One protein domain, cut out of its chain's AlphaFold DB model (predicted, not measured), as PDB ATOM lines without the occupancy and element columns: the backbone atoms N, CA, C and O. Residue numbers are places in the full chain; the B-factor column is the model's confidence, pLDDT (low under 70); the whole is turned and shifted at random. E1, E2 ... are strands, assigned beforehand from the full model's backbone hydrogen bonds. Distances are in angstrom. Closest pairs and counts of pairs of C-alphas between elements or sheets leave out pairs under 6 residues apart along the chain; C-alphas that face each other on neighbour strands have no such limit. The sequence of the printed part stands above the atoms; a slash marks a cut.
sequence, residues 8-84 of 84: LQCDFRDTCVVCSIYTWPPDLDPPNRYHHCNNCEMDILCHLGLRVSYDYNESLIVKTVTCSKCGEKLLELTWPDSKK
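AT A GLANCE: This is residues 8 to 84 of the 84 residues of an uncharacterized protein of Candidatus Heimdallarchaeota archaeon (UniProt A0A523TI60). With little regular structure, the model is a small three-stranded sheet, E2 - E1 - E5, between a long hairpin, E3 and E4, at one end and a loop, residues 8 to 32, at the other. The 77 printed residues have five named strands, E1 to E5, both sheets antiparallel: all strand, though only 28 residues are in named elements. It is only just loose, close to compact, with a radius of gyration of the C-alphas of 13.9 A, and spans 46 by 30 by 22 A.

HOW THE PARTS SIT: After residues 8 to 32, E1, residues 33 to 37, and E2, residues 42 to 44, form an antiparallel hairpin at 145 degrees; N 44 and O 35, 2.7 A apart, are within hydrogen-bond range. E3, residues 50 to 57, and E4, residues 60 to 67, form another at 158 degrees, with N 51 and O 66 within range at 2.8 A. The closest C-alphas of E1 and E4, Cys 37 and Cys 67, are 6.5 A apart. E5, residues 75 to 78, is antiparallel to E1 at 146 degrees, with N 36 and O 75 within range at 2.8 A.

IN THESE COORDINATES: E1 begins at C-alpha 33 (234.398, 229.688, 85.396); E5 ends at C-alpha 78 (231.181, 228.609, 88.388). E3 measures 22.3 A and E4 22.8 A from first to last C-alpha.

THE WHOLE: The two C-alphas farthest apart, Pro 26 and Glu 58, are 45.6 A apart. The printed part has no cut, and no link between strands is long. pLDDT is under 70 at residues 8 to 9, 14 to 31 and 80 to 84.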
ATOM      1  N   LEU A   8     236.111 238.713  92.006       64.31
ATOM      2  CA  LEU A   8     236.705 237.392  92.160       64.31
ATOM      3  C   LEU A   8     238.211 237.652  92.060       64.31
ATOM      4  O   LEU A   8     238.630 238.375  91.160       64.31
ATOM      5  N   GLN A   9     239.017 237.198  93.010       66.62
ATOM      6  CA  GLN A   9     240.441 237.536  93.044       66.62
ATOM      7  C   GLN A   9     241.251 236.330  92.580       66.62
ATOM      8  O   GLN A   9     240.988 235.220  93.015       66.62
ATOM      9  N   CYS A  10     242.239 236.526  91.705       73.56
ATOM     10  CA  CYS A  10     243.263 235.500  91.520       73.56
ATOM     11  C   CYS A  10     244.286 235.622  92.650       73.56
ATOM     12  O   CYS A  10     244.965 236.650  92.758       73.56
ATOM     13  N   ASP A  11     244.428 234.569  93.447       72.25
ATOM     14  CA  ASP A  11     245.353 234.539  94.584       72.25
ATOM     15  C   ASP A  11     246.770 234.114  94.182       72.25
ATOM     16  O   ASP A  11     247.702 234.131  94.982       72.25
ATOM     17  N   PHE A  12     246.985 233.841  92.893       74.56
ATOM     18  CA  PHE A  12     248.274 233.452  92.317       74.56
ATOM     19  C   PHE A  12     249.245 234.632  92.078       74.56
ATOM     20  O   PHE A  12     249.974 234.672  91.082       74.56
ATOM     21  N   ARG A  13     249.246 235.619  92.983       70.81
ATOM     22  CA  ARG A  13     249.930 236.920  92.833       70.81
ATOM     23  C   ARG A  13     251.446 236.814  92.738       70.81
ATOM     24  O   ARG A  13     252.060 237.570  91.991       70.81
ATOM     25  N   ASP A  14     252.024 235.843  93.438       68.94
ATOM     26  CA  ASP A  14     253.475 235.611  93.473       68.94
ATOM     27  C   ASP A  14     254.044 235.193  92.111       68.94
ATOM     28  O   ASP A  14     255.250 235.247  91.889       68.94
ATOM     29  N   THR A  15     253.194 234.722  91.197       66.81
ATOM     30  CA  THR A  15     253.619 234.200  89.891       66.81
ATOM     31  C   THR A  15     252.924 234.899  88.728       66.81
ATOM     32  O   THR A  15     253.479 234.960  87.633       66.81
ATOM     33  N   CYS A  16     251.727 235.452  88.932       64.25
ATOM     34  CA  CYS A  16     251.027 236.212  87.910       64.25
ATOM     35  C   CYS A  16     250.385 237.479  88.480       64.25
ATOM     36  O   CYS A  16     249.416 237.431  89.238       64.25
ATOM     37  N   VAL A  17     250.873 238.633  88.019       58.53
ATOM     38  CA  VAL A  17     250.325 239.947  88.397       58.53
ATOM     39  C   VAL A  17     249.036 240.279  87.632       58.53
ATOM     40  O   VAL A  17     248.262 241.132  88.055       58.53
ATOM     41  N   VAL A  18     248.798 239.602  86.503       55.25
ATOM     42  CA  VAL A  18     247.843 240.022  85.458       55.25
ATOM     43  C   VAL A  18     246.383 239.805  85.863       55.25
ATOM     44  O   VAL A  18     245.501 240.536  85.433       55.25
ATOM     45  N   CYS A  19     246.112 238.816  86.710       60.34
ATOM     46  CA  CYS A  19     244.758 238.344  87.019       60.34
ATOM     47  C   CYS A  19     244.238 238.852  88.379       60.34
ATOM     48  O   CYS A  19     243.131 238.495  88.773       60.34
ATOM     49  N   SER A  20     245.022 239.656  89.112       54.78
ATOM     50  CA  SER A  20     244.782 239.939  90.539       54.78
ATOM     51  C   SER A  20     244.475 241.396  90.908       54.78
ATOM     52  O   SER A  20     244.512 241.741  92.091       54.78
ATOM     53  N   ILE A  21     244.153 242.258  89.943       47.38
ATOM     54  CA  ILE A  21     244.035 243.707  90.173       47.38
ATOM     55  C   ILE A  21     242.575 244.205  90.182       47.38
ATOM     56  O   ILE A  21     242.110 244.925  89.309       47.38
ATOM     57  N   TYR A  22     241.877 243.824  91.255       51.72
ATOM     58  CA  TYR A  22     240.942 244.648  92.045       51.72
ATOM     59  C   TYR A  22     239.561 245.099  91.559       51.72
ATOM     60  O   TYR A  22     238.888 245.719  92.368       51.72
ATOM     61  N   THR A  23     239.051 244.765  90.375       53.31
ATOM     62  CA  THR A  23     237.590 244.717  90.097       53.31
ATOM     63  C   THR A  23     237.400 244.335  88.642       53.31
ATOM     64  O   THR A  23     238.032 244.942  87.779       53.31
ATOM     65  N   TRP A  24     236.490 243.406  88.340       61.41
ATOM     66  CA  TRP A  24     235.968 243.347  86.977       61.41
ATOM     67  C   TRP A  24     235.163 244.628  86.726       61.41
ATOM     68  O   TRP A  24     234.285 244.946  87.544       61.41
ATOM     69  N   PRO A  25     235.449 245.384  85.645       57.81
ATOM     70  CA  PRO A  25     234.599 246.487  85.229       57.81
ATOM     71  C   PRO A  25     233.154 245.994  85.106       57.81
ATOM     72  O   PRO A  25     232.940 244.891  84.602       57.81
ATOM     73  N   PRO A  26     232.157 246.776  85.550       60.59
ATOM     74  CA  PRO A  26     230.751 246.385  85.447       60.59
ATOM     75  C   PRO A  26     230.310 246.137  83.995       60.59
ATOM     76  O   PRO A  26     229.356 245.397  83.779       60.59
ATOM     77  N   ASP A  27     231.027 246.728  83.035       60.84
ATOM     78  CA  ASP A  27     230.762 246.654  81.597       60.84
ATOM     79  C   ASP A  27     231.456 245.464  80.905       60.84
ATOM     80  O   ASP A  27     231.302 245.282  79.698       60.84
ATOM     81  N   LEU A  28     232.239 244.664  81.641       63.22
ATOM     82  CA  LEU A  28     232.843 243.432  81.135       63.22
ATOM     83  C   LEU A  28     232.137 242.214  81.720       63.22
ATOM     84  O   LEU A  28     231.884 242.142  82.925       63.22
ATOM     85  N   ASP A  29     231.899 241.224  80.862       64.25
ATOM     86  CA  ASP A  29     231.381 239.942  81.307       64.25
ATOM     87  C   ASP A  29     232.399 239.276  82.249       64.25
ATOM     88  O   ASP A  29     233.562 239.062  81.878       64.25
ATOM     89  N   PRO A  30     232.000 238.969  83.492       64.94
ATOM     90  CA  PRO A  30     232.861 238.275  84.430       64.94
ATOM     91  C   PRO A  30     233.110 236.841  83.944       64.94
ATOM     92  O   PRO A  30     232.270 236.260  83.248       64.94
ATOM     93  N   PRO A  31     234.245 236.226  84.312       67.25
ATOM     94  CA  PRO A  31     234.494 234.839  83.973       67.25
ATOM     95  C   PRO A  31     233.435 233.961  84.640       67.25
ATOM     96  O   PRO A  31     233.325 233.918  85.862       67.25
ATOM     97  N   ASN A  32     232.678 233.224  83.828       73.19
ATOM     98  CA  ASN A  32     231.708 232.257  84.339       73.19
ATOM     99  C   ASN A  32     232.385 231.100  85.077       73.19
ATOM    100  O   ASN A  32     231.722 230.433  85.858       73.19
ATOM    101  N   ARG A  33     233.670 230.822  84.817       82.19
ATOM    102  CA  ARG A  33     234.398 229.688  85.396       82.19
ATOM    103  C   ARG A  33     235.742 230.112  85.959       82.19
ATOM    104  O   ARG A  33     236.433 230.937  85.363       82.19
ATOM    105  N   TYR A  34     236.111 229.498  87.070       84.62
ATOM    106  CA  TYR A  34     237.415 229.637  87.703       84.62
ATOM    107  C   TYR A  34     237.887 228.293  88.243       84.62
ATOM    108  O   TYR A  34     237.112 227.338  88.330       84.62
ATOM    109  N   HIS A  35     239.168 228.207  88.585       87.62
ATOM    110  CA  HIS A  35     239.744 227.013  89.183       87.62
ATOM    111  C   HIS A  35     240.125 227.273  90.637       87.62
ATOM    112  O   HIS A  35     240.818 228.243  90.916       87.62
ATOM    113  N   HIS A  36     239.724 226.391  91.546       88.12
ATOM    114  CA  HIS A  36     240.089 226.451  92.955       88.12
ATOM    115  C   HIS A  36     241.059 225.324  93.310       88.12
ATOM    116  O   HIS A  36     240.869 224.166  92.919       88.12
ATOM    117  N   CYS A  37     242.113 225.655  94.050       89.31
ATOM    118  CA  CYS A  37     243.045 224.677  94.593       89.31
ATOM    119  C   CYS A  37     242.723 224.394  96.059       89.31
ATOM    120  O   CYS A  37     243.076 225.203  96.908       89.31
ATOM    121  N   ASN A  38     242.172 223.218  96.372       89.69
ATOM    122  CA  ASN A  38     241.883 222.832  97.762       89.69
ATOM    123  C   ASN A  38     243.131 222.770  98.655       89.69
ATOM    124  O   ASN A  38     243.028 222.954  99.857       89.69
ATOM    125  N   ASN A  39     244.303 222.472  98.086       90.81
ATOM    126  CA  ASN A  39     245.529 222.323  98.871       90.81
ATOM    127  C   ASN A  39     246.212 223.664  99.178       90.81
ATOM    128  O   ASN A  39     246.816 223.820 100.230       90.81
ATOM    129  N   CYS A  40     246.166 224.617  98.245       86.25
ATOM    130  CA  CYS A  40     246.724 225.952  98.476       86.25
ATOM    131  C   CYS A  40     245.680 226.966  98.958       86.25
ATOM    132  O   CYS A  40     246.065 228.085  99.276       86.25
ATOM    133  N   GLU A  41     244.398 226.598  98.933       87.06
ATOM    134  CA  GLU A  41     243.252 227.471  99.210       87.06
ATOM    135  C   GLU A  41     243.268 228.751  98.356       87.06
ATOM    136  O   GLU A  41     243.038 229.852  98.845       87.06
ATOM    137  N   MET A  42     243.579 228.610  97.063       83.44
ATOM    138  CA  MET A  42     243.720 229.733  96.126       83.44
ATOM    139  C   MET A  42     242.743 229.627  94.962       83.44
ATOM    140  O   MET A  42     242.639 228.564  94.335       83.44
ATOM    141  N   ASP A  43     242.143 230.760  94.605       84.25
ATOM    142  CA  ASP A  43     241.383 230.913  93.369       84.25
ATOM    143  C   ASP A  43     242.299 231.318  92.205       84.25
ATOM    144  O   ASP A  43     243.173 232.184  92.313       84.25
ATOM    145  N   ILE A  44     242.111 230.661  91.062       84.19
ATOM    146  CA  ILE A  44     242.971 230.765  89.886       84.19
ATOM    147  C   ILE A  44     242.118 231.082  88.660       84.19
ATOM    148  O   ILE A  44     241.256 230.305  88.244       84.19
ATOM    149  N   LEU A  45     242.409 232.230  88.049       80.75
ATOM    150  CA  LEU A  45     241.651 232.781  86.915       80.75
ATOM    151  C   LEU A  45     242.448 232.817  85.612       80.75
ATOM    152  O   LEU A  45     241.909 233.102  84.548       80.75
ATOM    153  N   CYS A  46     243.747 232.553  85.682       79.31
ATOM    154  CA  CYS A  46     244.667 232.719  84.570       79.31
ATOM    155  C   CYS A  46     245.453 231.446  84.308       79.31
ATOM    156  O   CYS A  46     245.802 230.705  85.222       79.31
ATOM    157  N   HIS A  47     245.795 231.248  83.038       79.12
ATOM    158  CA  HIS A  47     246.527 230.082  82.550       79.12
ATOM    159  C   HIS A  47     247.894 229.885  83.228       79.12
ATOM    160  O   HIS A  47     248.347 228.756  83.330       79.12
ATOM    161  N   LEU A  48     248.524 230.949  83.745       81.06
ATOM    162  CA  LEU A  48     249.804 230.862  84.463       81.06
ATOM    163  C   LEU A  48     249.697 230.152  85.828       81.06
ATOM    164  O   LEU A  48     250.674 229.575  86.306       81.06
ATOM    165  N   GLY A  49     248.514 230.153  86.449       81.75
ATOM    166  CA  GLY A  49     248.260 229.382  87.671       81.75
ATOM    167  C   GLY A  49     247.909 227.912  87.409       81.75
ATOM    168  O   GLY A  49     247.761 227.131  88.350       81.75
ATOM    169  N   LEU A  50     247.777 227.520  86.138       86.81
ATOM    170  CA  LEU A  50     247.328 226.197  85.722       86.81
ATOM    171  C   LEU A  50     248.475 225.435  85.059       86.81
ATOM    172  O   LEU A  50     249.243 225.978  84.269       86.81
ATOM    173  N   ARG A  51     248.549 224.136  85.321       88.25
ATOM    174  CA  ARG A  51     249.265 223.174  84.486       88.25
ATOM    175  C   ARG A  51     248.228 222.298  83.806       88.25
ATOM    176  O   ARG A  51     247.351 221.749  84.465       88.25
ATOM    177  N   VAL A  52     248.305 222.212  82.483       88.19
ATOM    178  CA  VAL A  52     247.405 221.380  81.685       88.19
ATOM    179  C   VAL A  52     248.209 220.217  81.131       88.19
ATOM    180  O   VAL A  52     249.173 220.423  80.399       88.19
ATOM    181  N   SER A  53     247.795 219.011  81.488       86.56
ATOM    182  CA  SER A  53     248.355 217.766  80.980       86.56
ATOM    183  C   SER A  53     247.318 217.057  80.119       86.56
ATOM    184  O   SER A  53     246.114 217.146  80.381       86.56
ATOM    185  N   TYR A  54     247.797 216.376  79.084       86.75
ATOM    186  CA  TYR A  54     246.978 215.603  78.162       86.75
ATOM    187  C   TYR A  54     247.463 214.163  78.195       86.75
ATOM    188  O   TYR A  54     248.597 213.889  77.805       86.75
ATOM    189  N   ASP A  55     246.605 213.265  78.659       84.00
ATOM    190  CA  ASP A  55     246.854 211.833  78.590       84.00
ATOM    191  C   ASP A  55     246.189 211.289  77.327       84.00
ATOM    192  O   ASP A  55     244.985 211.469  77.107       84.00
ATOM    193  N   TYR A  56     246.995 210.654  76.480       85.00
ATOM    194  CA  TYR A  56     246.551 210.062  75.225       85.00
ATOM    195  C   TYR A  56     246.359 208.566  75.430       85.00
ATOM    196  O   TYR A  56     247.318 207.836  75.671       85.00
ATOM    197  N   ASN A  57     245.117 208.111  75.308       83.06
ATOM    198  CA  ASN A  57     244.807 206.701  75.113       83.06
ATOM    199  C   ASN A  57     244.244 206.525  73.695       83.06
ATOM    200  O   ASN A  57     243.725 207.488  73.132       83.06
ATOM    201  N   GLU A  58     244.326 205.319  73.131       77.56
ATOM    202  CA  GLU A  58     244.042 204.946  71.729       77.56
ATOM    203  C   GLU A  58     242.699 205.461  71.163       77.56
ATOM    204  O   GLU A  58     242.456 205.391  69.960       77.56
ATOM    205  N   SER A  59     241.804 205.998  71.995       76.81
ATOM    206  CA  SER A  59     240.535 206.608  71.578       76.81
ATOM    207  C   SER A  59     240.107 207.848  72.380       76.81
ATOM    208  O   SER A  59     239.045 208.402  72.100       76.81
ATOM    209  N   LEU A  60     240.876 208.297  73.381       75.50
ATOM    210  CA  LEU A  60     240.455 209.377  74.282       75.50
ATOM    211  C   LEU A  60     241.621 210.294  74.660       75.50
ATOM    212  O   LEU A  60     242.687 209.832  75.061       75.50
ATOM    213  N   ILE A  61     241.368 211.601  74.595       81.69
ATOM    214  CA  ILE A  61     242.242 212.635  75.151       81.69
ATOM    215  C   ILE A  61     241.659 213.039  76.504       81.69
ATOM    216  O   ILE A  61     240.599 213.668  76.563       81.69
ATOM    217  N   VAL A  62     242.342 212.687  77.591       82.69
ATOM    218  CA  VAL A  62     241.966 213.134  78.936       82.69
ATOM    219  C   VAL A  62     242.748 214.402  79.253       82.69
ATOM    220  O   VAL A  62     243.974 214.389  79.331       82.69
ATOM    221  N   LYS A  63     242.033 215.519  79.416       86.88
ATOM    222  CA  LYS A  63     242.614 216.792  79.855       86.88
ATOM    223  C   LYS A  63     242.577 216.867  81.379       86.88
ATOM    224  O   LYS A  63     241.496 216.911  81.967       86.88
ATOM    225  N   THR A  64     243.743 216.974  82.001       88.94
ATOM    226  CA  THR A  64     243.887 217.165  83.448       88.94
ATOM    227  C   THR A  64     244.416 218.567  83.725       88.94
ATOM    228  O   THR A  64     245.396 218.999  83.121       88.94
ATOM    229  N   VAL A  65     243.758 219.295  84.631       90.75
ATOM    230  CA  VAL A  65     244.159 220.645  85.046       90.75
ATOM    231  C   VAL A  65     244.605 220.601  86.507       90.75
ATOM    232  O   VAL A  65     243.833 220.217  87.388       90.75
ATOM    233  N   THR A  66     245.857 220.972  86.762       92.44
ATOM    234  CA  THR A  66     246.485 220.961  88.091       92.44
ATOM    235  C   THR A  66     247.032 222.335  88.472       92.44
ATOM    236  O   THR A  66     247.247 223.205  87.626       92.44
ATOM    237  N   CYS A  67     247.239 222.556  89.769       89.94
ATOM    238  CA  CYS A  67     247.824 223.778  90.300       89.94
ATOM    239  C   CYS A  67     249.291 223.869  89.884       89.94
ATOM    240  O   CYS A  67     250.069 222.948  90.139       89.94
ATOM    241  N   SER A  68     249.714 224.995  89.307       87.94
ATOM    242  CA  SER A  68     251.120 225.164  88.937       87.94
ATOM    243  C   SER A  68     252.067 225.280  90.142       87.94
ATOM    244  O   SER A  68     253.259 225.017  89.981       87.94
ATOM    245  N   LYS A  69     251.549 225.594  91.344       85.69
ATOM    246  CA  LYS A  69     252.321 225.693  92.599       85.69
ATOM    247  C   LYS A  69     252.485 224.350  93.309       85.69
ATOM    248  O   LYS A  69     253.615 223.949  93.557       85.69
ATOM    249  N   CYS A  70     251.391 223.651  93.626       89.69
ATOM    250  CA  CYS A  70     251.459 222.396  94.389       89.69
ATOM    251  C   CYS A  70     251.267 221.120  93.558       89.69
ATOM    252  O   CYS A  70     251.478 220.034  94.081       89.69
ATOM    253  N   GLY A  71     250.863 221.217  92.286       89.62
ATOM    254  CA  GLY A  71     250.606 220.054  91.427       89.62
ATOM    255  C   GLY A  71     249.280 219.328  91.685       89.62
ATOM    256  O   GLY A  71     248.945 218.416  90.935       89.62
ATOM    257  N   GLU A  72     248.507 219.749  92.689       92.81
ATOM    258  CA  GLU A  72     247.207 219.156  93.028       92.81
ATOM    259  C   GLU A  72     246.171 219.409  91.925       92.81
ATOM    260  O   GLU A  72     246.190 220.454  91.266       92.81
ATOM    261  N   LYS A  73     245.229 218.480  91.743       92.31
ATOM    262  CA  LYS A  73     244.118 218.651  90.801       92.31
ATOM    263  C   LYS A  73     243.238 219.833  91.210       92.31
ATOM    264  O   LYS A  73     242.840 219.959  92.366       92.31
ATOM    265  N   LEU A  74     242.923 220.690  90.244       90.81
ATOM    266  CA  LEU A  74     242.081 221.858  90.477       90.81
ATOM    267  C   LEU A  74     240.599 221.517  90.326       90.81
ATOM    268  O   LEU A  74     240.213 220.720  89.466       90.81
ATOM    269  N   LEU A  75     239.771 222.160  91.143       90.62
ATOM    270  CA  LEU A  75     238.319 222.119  91.028       90.62
ATOM    271  C   LEU A  75     237.857 223.233  90.097       90.62
ATOM    272  O   LEU A  75     238.188 224.392  90.317       90.62
ATOM    273  N   GLU A  76     237.095 222.905  89.059       89.75
ATOM    274  CA  GLU A  76     236.431 223.915  88.231       89.75
ATOM    275  C   GLU A  76     235.121 224.342  88.903       89.75
ATOM    276  O   GLU A  76     234.255 223.508  89.171       89.75
ATOM    277  N   LEU A  77     234.987 225.636  89.185       86.00
ATOM    278  CA  LEU A  77     233.837 226.245  89.847       86.00
ATOM    279  C   LEU A  77     233.220 227.320  88.949       86.00
ATOM    280  O   LEU A  77     233.879 227.863  88.060       86.00
ATOM    281  N   THR A  78     231.934 227.608  89.160       82.31
ATOM    282  CA  THR A  78     231.181 228.609  88.388       82.31
ATOM    283  C   THR A  78     230.930 229.851  89.234       82.31
ATOM    284  O   THR A  78     230.659 229.736  90.427       82.31
ATOM    285  N   TRP A  79     231.008 231.035  88.629       74.88
ATOM    286  CA  TRP A  79     230.793 232.317  89.301       74.88
ATOM    287  C   TRP A  79     229.598 233.095  88.704       74.88
ATOM    288  O   TRP A  79     229.373 233.001  87.497       74.88
ATOM    289  N   PRO A  80     228.860 233.915  89.489       66.12
ATOM    290  CA  PRO A  80     228.853 233.932  90.950       66.12
ATOM    291  C   PRO A  80     228.235 232.622  91.421       66.12
ATOM    292  O   PRO A  80     227.301 232.144  90.782       66.12
ATOM    293  N   ASP A  81     228.815 232.033  92.467       60.56
ATOM    294  CA  ASP A  81     228.458 230.715  93.002       60.56
ATOM    295  C   ASP A  81     226.945 230.480  92.841       60.56
ATOM    296  O   ASP A  81     226.133 231.209  93.412       60.56
ATOM    297  N   SER A  82     226.533 229.521  92.005       47.22
ATOM    298  CA  SER A  82     225.111 229.263  91.720       47.22
ATOM    299  C   SER A  82     224.381 228.620  92.906       47.22
ATOM    300  O   SER A  82     223.268 228.115  92.760       47.22
ATOM    301  N   LYS A  83     224.989 228.672  94.096       42.84
ATOM    302  CA  LYS A  83     224.367 228.377  95.380       42.84
ATOM    303  C   LYS A  83     223.380 229.494  95.730       42.84
ATOM    304  O   LYS A  83     223.675 230.398  96.508       42.84
ATOM    305  N   LYS A  84     222.209 229.427  95.098       36.75
ATOM    306  CA  LYS A  84     220.958 229.834  95.740       36.75
ATOM    307  C   LYS A  84     220.524 228.770  96.736       36.75
ATOM    308  O   LYS A  84     220.733 227.575  96.427       36.75
TER     309      LYS A  84